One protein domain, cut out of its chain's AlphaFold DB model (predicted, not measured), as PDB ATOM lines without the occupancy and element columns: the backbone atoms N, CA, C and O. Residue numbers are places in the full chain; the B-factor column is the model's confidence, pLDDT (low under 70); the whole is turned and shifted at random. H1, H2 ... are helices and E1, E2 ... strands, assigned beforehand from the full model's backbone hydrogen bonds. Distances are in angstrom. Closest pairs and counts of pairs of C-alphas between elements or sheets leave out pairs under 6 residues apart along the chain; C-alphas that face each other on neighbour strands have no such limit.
ATOM      1  N   VAL A   5     195.661 206.552 246.954       85.44
ATOM      2  CA  VAL A   5     195.912 205.796 245.718       85.44
ATOM      3  C   VAL A   5     197.185 206.323 245.059       85.44
ATOM      4  O   VAL A   5     197.362 207.538 244.988       85.44
ATOM      5  N   ASP A   6     198.071 205.441 244.603       86.88
ATOM      6  CA  ASP A   6     199.298 205.841 243.904       86.88
ATOM      7  C   ASP A   6     198.986 206.490 242.544       86.88
ATOM      8  O   ASP A   6     198.038 206.099 241.857       86.88
ATOM      9  N   LEU A   7     199.789 207.487 242.170       88.06
ATOM     10  CA  LEU A   7     199.809 208.044 240.820       88.06
ATOM     11  C   LEU A   7     200.987 207.485 240.031       88.06
ATOM     12  O   LEU A   7     202.078 207.283 240.569       88.06
ATOM     13  N   PHE A   8     200.771 207.300 238.737       87.56
ATOM     14  CA  PHE A   8     201.776 206.817 237.803       87.56
ATOM     15  C   PHE A   8     202.242 207.936 236.870       87.56
ATOM     16  O   PHE A   8     201.572 208.951 236.701       87.56
ATOM     17  N   ALA A   9     203.387 207.735 236.214       83.81
ATOM     18  CA  ALA A   9     204.020 208.742 235.357       83.81
ATOM     19  C   ALA A   9     203.142 209.246 234.186       83.81
ATOM     20  O   ALA A   9     203.438 210.293 233.618       83.81
ATOM     21  N   GLY A  10     202.080 208.518 233.821       84.50
ATOM     22  CA  GLY A  10     201.119 208.906 232.782       84.50
ATOM     23  C   GLY A  10     199.846 209.590 233.293       84.50
ATOM     24  O   GLY A  10     198.958 209.866 232.490       84.50
ATOM     25  N   ASP A  11     199.718 209.829 234.600       89.94
ATOM     26  CA  ASP A  11     198.543 210.489 235.166       89.94
ATOM     27  C   ASP A  11     198.646 212.015 235.049       89.94
ATOM     28  O   ASP A  11     199.670 212.623 235.363       89.94
ATOM     29  N   ASP A  12     197.557 212.651 234.612       88.94
ATOM     30  CA  ASP A  12     197.497 214.101 234.425       88.94
ATOM     31  C   ASP A  12     197.260 214.817 235.764       88.94
ATOM     32  O   ASP A  12     196.140 215.178 236.139       88.94
ATOM     33  N   VAL A  13     198.345 215.012 236.514       86.50
ATOM     34  CA  VAL A  13     198.328 215.693 237.818       86.50
ATOM     35  C   VAL A  13     197.773 217.116 237.706       86.50
ATOM     36  O   VAL A  13     197.137 217.597 238.645       86.50
ATOM     37  N   VAL A  14     197.966 217.791 236.569       85.19
ATOM     38  CA  VAL A  14     197.482 219.164 236.357       85.19
ATOM     39  C   VAL A  14     195.960 219.174 236.248       85.19
ATOM     40  O   VAL A  14     195.305 219.924 236.976       85.19
ATOM     41  N   ALA A  15     195.386 218.304 235.412       85.44
ATOM     42  CA  ALA A  15     193.935 218.167 235.289       85.44
ATOM     43  C   ALA A  15     193.282 217.745 236.614       85.44
ATOM     44  O   ALA A  15     192.236 218.274 236.989       85.44
ATOM     45  N   LEU A  16     193.918 216.840 237.364       87.12
ATOM     46  CA  LEU A  16     193.424 216.400 238.671       87.12
ATOM     47  C   LEU A  16     193.502 217.518 239.729       87.12
ATOM     48  O   LEU A  16     192.569 217.694 240.513       87.12
ATOM     49  N   SER A  17     194.571 218.320 239.724       86.25
ATOM     50  CA  SER A  17     194.709 219.480 240.619       86.25
ATOM     51  C   SER A  17     193.612 220.521 240.378       86.25
ATOM     52  O   SER A  17     193.106 221.114 241.329       86.25
ATOM     53  N   ALA A  18     193.197 220.714 239.119       87.44
ATOM     54  CA  ALA A  18     192.162 221.679 238.744       87.44
ATOM     55  C   ALA A  18     190.778 221.373 239.353       87.44
ATOM     56  O   ALA A  18     189.946 222.271 239.464       87.44
ATOM     57  N   VAL A  19     190.539 220.128 239.784       87.12
ATOM     58  CA  VAL A  19     189.302 219.700 240.464       87.12
ATOM     59  C   VAL A  19     189.494 219.460 241.967       87.12
ATOM     60  O   VAL A  19     188.721 218.733 242.589       87.12
ATOM     61  N   ASN A  20     190.502 220.099 242.570       87.12
ATOM     62  CA  ASN A  20     190.797 220.056 244.008       87.12
ATOM     63  C   ASN A  20     191.138 218.657 244.547       87.12
ATOM     64  O   ASN A  20     190.902 218.360 245.721       87.12
ATOM     65  N   VAL A  21     191.692 217.777 243.710       86.19
ATOM     66  CA  VAL A  21     192.241 216.509 244.195       86.19
ATOM     67  C   VAL A  21     193.472 216.795 245.055       86.19
ATOM     68  O   VAL A  21     194.378 217.517 244.648       86.19
ATOM     69  N   VAL A  22     193.494 216.226 246.263       88.25
ATOM     70  CA  VAL A  22     194.586 216.410 247.225       88.25
ATOM     71  C   VAL A  22     195.642 215.331 247.021       88.25
ATOM     72  O   VAL A  22     195.325 214.139 247.005       88.25
ATOM     73  N   PHE A  23     196.902 215.750 246.930       89.75
ATOM     74  CA  PHE A  23     198.048 214.858 246.802       89.75
ATOM     75  C   PHE A  23     198.902 214.864 248.066       89.75
ATOM     76  O   PHE A  23     199.048 215.888 248.731       89.75
ATOM     77  N   VAL A  24     199.495 213.716 248.379       88.19
ATOM     78  CA  VAL A  24     200.523 213.571 249.408       88.19
ATOM     79  C   VAL A  24     201.773 212.952 248.804       88.19
ATOM     80  O   VAL A  24     201.698 212.008 248.017       88.19
ATOM     81  N   GLN A  25     202.926 213.472 249.207       87.31
ATOM     82  CA  GLN A  25     204.216 212.879 248.883       87.31
ATOM     83  C   GLN A  25     204.541 211.790 249.911       87.31
ATOM     84  O   GLN A  25     204.469 212.033 251.119       87.31
ATOM     85  N   ARG A  26     204.929 210.598 249.452       80.19
ATOM     86  CA  ARG A  26     205.444 209.518 250.303       80.19
ATOM     87  C   ARG A  26     206.717 208.950 249.677       80.19
ATOM     88  O   ARG A  26     206.651 208.129 248.762       80.19
ATOM     89  N   GLY A  27     207.870 209.403 250.172       82.88
ATOM     90  CA  GLY A  27     209.160 209.125 249.534       82.88
ATOM     91  C   GLY A  27     209.172 209.666 248.104       82.88
ATOM     92  O   GLY A  27     208.775 210.809 247.877       82.88
ATOM     93  N   ASP A  28     209.524 208.814 247.148       82.25
ATOM     94  CA  ASP A  28     209.560 209.168 245.723       82.25
ATOM     95  C   ASP A  28     208.193 209.034 245.023       82.25
ATOM     96  O   ASP A  28     208.055 209.386 243.855       82.25
ATOM     97  N   SER A  29     207.161 208.555 245.730       81.75
ATOM     98  CA  SER A  29     205.814 208.371 245.175       81.75
ATOM     99  C   SER A  29     204.871 209.529 245.514       81.75
ATOM    100  O   SER A  29     204.840 210.019 246.649       81.75
ATOM    101  N   VAL A  30     204.062 209.935 244.534       87.81
ATOM    102  CA  VAL A  30     202.927 210.849 244.724       87.81
ATOM    103  C   VAL A  30     201.663 210.013 244.855       87.81
ATOM    104  O   VAL A  30     201.409 209.128 244.039       87.81
ATOM    105  N   ARG A  31     200.846 210.307 245.865       89.31
ATOM    106  CA  ARG A  31     199.568 209.626 246.080       89.31
ATOM    107  C   ARG A  31     198.420 210.611 246.134       89.31
ATOM    108  O   ARG A  31     198.519 211.648 246.779       89.31
ATOM    109  N   MET A  32     197.302 210.250 245.528       89.12
ATOM    110  CA  MET A  32     196.023 210.928 245.694       89.12
ATOM    111  C   MET A  32     195.366 210.496 247.009       89.12
ATOM    112  O   MET A  32     195.219 209.302 247.259       89.12
ATOM    113  N   GLN A  33     194.927 211.441 247.836       89.12
ATOM    114  CA  GLN A  33     194.146 211.154 249.043       89.12
ATOM    115  C   GLN A  33     192.713 210.733 248.702       89.12
ATOM    116  O   GLN A  33     192.110 211.238 247.753       89.12
ATOM    117  N   GLN A  34     192.159 209.816 249.498       86.38
ATOM    118  CA  GLN A  34     190.739 209.471 249.453       86.38
ATOM    119  C   GLN A  34     189.987 210.066 250.660       86.38
ATOM    120  O   GLN A  34     190.545 210.106 251.755       86.38
ATOM    121  N   PRO A  35     188.716 210.489 250.501       86.38
ATOM    122  CA  PRO A  35     187.916 210.445 249.275       86.38
ATOM    123  C   PRO A  35     188.413 211.436 248.210       86.38
ATOM    124  O   PRO A  35     188.860 212.535 248.522       86.38
ATOM    125  N   CYS A  36     188.341 211.033 246.939       88.75
ATOM    126  CA  CYS A  36     188.730 211.890 245.821       88.75
ATOM    127  C   CYS A  36     187.693 213.007 245.632       88.75
ATOM    128  O   CYS A  36     186.507 212.718 245.485       88.75
ATOM    129  N   ALA A  37     188.139 214.265 245.571       90.75
ATOM    130  CA  ALA A  37     187.267 215.429 245.386       90.75
ATOM    131  C   ALA A  37     186.489 215.412 244.055       90.75
ATOM    132  O   ALA A  37     185.417 216.001 243.953       90.75
ATOM    133  N   ALA A  38     186.998 214.701 243.045       91.25
ATOM    134  CA  ALA A  38     186.328 214.550 241.758       91.25
ATOM    135  C   ALA A  38     185.168 213.532 241.783       91.25
ATOM    136  O   ALA A  38     184.424 213.418 240.808       91.25
ATOM    137  N   LEU A  39     185.008 212.759 242.863       89.94
ATOM    138  CA  LEU A  39     183.891 211.832 243.027       89.94
ATOM    139  C   LEU A  39     182.678 212.578 243.596       89.94
ATOM    140  O   LEU A  39     182.652 212.940 244.770       89.94
ATOM    141  N   THR A  40     181.651 212.768 242.769       85.88
ATOM    142  CA  THR A  40     180.372 213.365 243.172       85.88
ATOM    143  C   THR A  40     179.278 212.303 243.115       85.88
ATOM    144  O   THR A  40     178.883 211.848 242.040       85.88
ATOM    145  N   GLY A  41     178.792 211.873 244.281       85.38
ATOM    146  CA  GLY A  41     177.862 210.747 244.371       85.38
ATOM    147  C   GLY A  41     178.502 209.459 243.843       85.38
ATOM    148  O   GLY A  41     179.496 208.993 244.393       85.38
ATOM    149  N   SER A  42     177.940 208.892 242.772       83.56
ATOM    150  CA  SER A  42     178.457 207.698 242.085       83.56
ATOM    151  C   SER A  42     179.178 208.006 240.764       83.56
ATOM    152  O   SER A  42     179.492 207.084 240.011       83.56
ATOM    153  N   SER A  43     179.438 209.280 240.453       88.06
ATOM    154  CA  SER A  43     180.037 209.705 239.184       88.06
ATOM    155  C   SER A  43     181.327 210.494 239.398       88.06
ATOM    156  O   SER A  43     181.440 211.308 240.311       88.06
ATOM    157  N   CYS A  44     182.315 210.247 238.540       91.25
ATOM    158  CA  CYS A  44     183.577 210.980 238.542       91.25
ATOM    159  C   CYS A  44     183.489 212.153 237.559       91.25
ATOM    160  O   CYS A  44     183.204 211.935 236.383       91.25
ATOM    161  N   SER A  45     183.755 213.377 238.019       91.31
ATOM    162  CA  SER A  45     183.729 214.581 237.174       91.31
ATOM    163  C   SER A  45     184.878 214.643 236.159       91.31
ATOM    164  O   SER A  45     184.782 215.374 235.179       91.31
ATOM    165  N   VAL A  46     185.933 213.848 236.363       90.31
ATOM    166  CA  VAL A  46     187.118 213.734 235.491       90.31
ATOM    167  C   VAL A  46     187.257 212.321 234.927       90.31
ATOM    168  O   VAL A  46     188.341 211.747 234.894       90.31
ATOM    169  N   TYR A  47     186.135 211.704 234.541       89.88
ATOM    170  CA  TYR A  47     186.071 210.277 234.202       89.88
ATOM    171  C   TYR A  47     187.112 209.833 233.156       89.88
ATOM    172  O   TYR A  47     187.704 208.759 233.301       89.88
ATOM    173  N   GLU A  48     187.369 210.674 232.154       89.19
ATOM    174  CA  GLU A  48     188.354 210.420 231.094       89.19
ATOM    175  C   GLU A  48     189.804 210.606 231.577       89.19
ATOM    176  O   GLU A  48     190.710 209.903 231.134       89.19
ATOM    177  N   GLN A  49     190.035 211.500 232.543       89.69
ATOM    178  CA  GLN A  49     191.353 211.804 233.118       89.69
ATOM    179  C   GLN A  49     191.639 211.030 234.414       89.69
ATOM    180  O   GLN A  49     192.588 211.350 235.129       89.69
ATOM    181  N   ARG A  50     190.825 210.020 234.752       91.31
ATOM    182  CA  ARG A  50     191.018 209.214 235.967       91.31
ATOM    183  C   ARG A  50     192.443 208.659 236.038       91.31
ATOM    184  O   ARG A  50     192.904 208.145 235.026       91.31
ATOM    185  N   PRO A  51     193.101 208.662 237.210       89.50
ATOM    186  CA  PRO A  51     194.398 208.011 237.365       89.50
ATOM    187  C   PRO A  51     194.376 206.550 236.905       89.50
ATOM    188  O   PRO A  51     193.327 205.899 236.985       89.50
ATOM    189  N   ALA A  52     195.518 206.007 236.481       90.06
ATOM    190  CA  ALA A  52     195.615 204.629 235.997       90.06
ATOM    191  C   ALA A  52     195.089 203.628 237.034       90.06
ATOM    192  O   ALA A  52     194.218 202.827 236.701       90.06
ATOM    193  N   ALA A  53     195.450 203.789 238.312       87.75
ATOM    194  CA  ALA A  53     194.891 202.986 239.403       87.75
ATOM    195  C   ALA A  53     193.350 203.017 239.455       87.75
ATOM    196  O   ALA A  53     192.710 201.999 239.705       87.75
ATOM    197  N   CYS A  54     192.726 204.175 239.209       87.69
ATOM    198  CA  CYS A  54     191.268 204.303 239.190       87.69
ATOM    199  C   CYS A  54     190.625 203.709 237.929       87.69
ATOM    200  O   CYS A  54     189.448 203.347 237.976       87.69
ATOM    201  N   ARG A  55     191.348 203.644 236.804       88.56
ATOM    202  CA  ARG A  55     190.880 202.999 235.565       88.56
ATOM    203  C   ARG A  55     190.977 201.478 235.638       88.56
ATOM    204  O   ARG A  55     190.097 200.799 235.124       88.56
ATOM    205  N   GLU A  56     192.028 200.972 236.272       88.25
ATOM    206  CA  GLU A  56     192.337 199.541 236.370       88.25
ATOM    207  C   GLU A  56     191.601 198.838 237.514       88.25
ATOM    208  O   GLU A  56     191.477 197.614 237.517       88.25
ATOM    209  N   TYR A  57     191.117 199.592 238.503       87.25
ATOM    210  CA  TYR A  57     190.444 199.008 239.653       87.25
ATOM    211  C   TYR A  57     189.154 198.272 239.260       87.25
ATOM    212  O   TYR A  57     188.197 198.856 238.749       87.25
ATOM    213  N   GLU A  58     189.101 196.991 239.622       90.00
ATOM    214  CA  GLU A  58     187.919 196.144 239.516       90.00
ATOM    215  C   GLU A  58     187.666 195.427 240.846       90.00
ATOM    216  O   GLU A  58     188.489 194.622 241.304       90.00
TER     217      GLU A  58
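This is residues 5 to 58 of the 180 residues of the protein "Unannotated protein" of freshwater metagenome (UniProt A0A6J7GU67). With little regular structure, this is a two-stranded hairpin, E1 and E2, whose turn makes one end of the longest axis, while a loop near Gly 41, in the unnamed stretch 34 to 51, makes the other. Two short helices, H1 and H2, lie apart from each other. The printed part has 54 residues, in order H1, E1, E2, H2, of mixed class with only 19 in named elements; it is compact, radius of gyration of the C-alphas 10.5 A, spans 32 by 23 by 17 A.

Find C-alpha 29 at (205.814, 208.371, 245.175); from there E2, residues 29 to 33, runs 12.6 A. E1 is residues 23 to 26, 9.8 A. H1, residues 13 to 17, spans 5.9 A; H2, residues 52 to 56, spans 6.1 A and ends at (192.337, 199.541, 236.370).

Look at the hairpin: E1 and E2 are antiparallel at 140 degrees, with N 24 and O 31 2.8 A apart, within hydrogen-bond range. Residues 5 to 6 pair antiparallel with 31 to 32 of E2. H1 is apart from E2, and E1 from H2. In H1 and H2 every O i to N i+4 pair is within hydrogen-bond range.

The C-alphas farthest apart, Asp 28 and Gly 41, are 31.8 A apart. The printed part has no cut; E2 to H2 is a long link. No printed residue is under 70 in pLDDT.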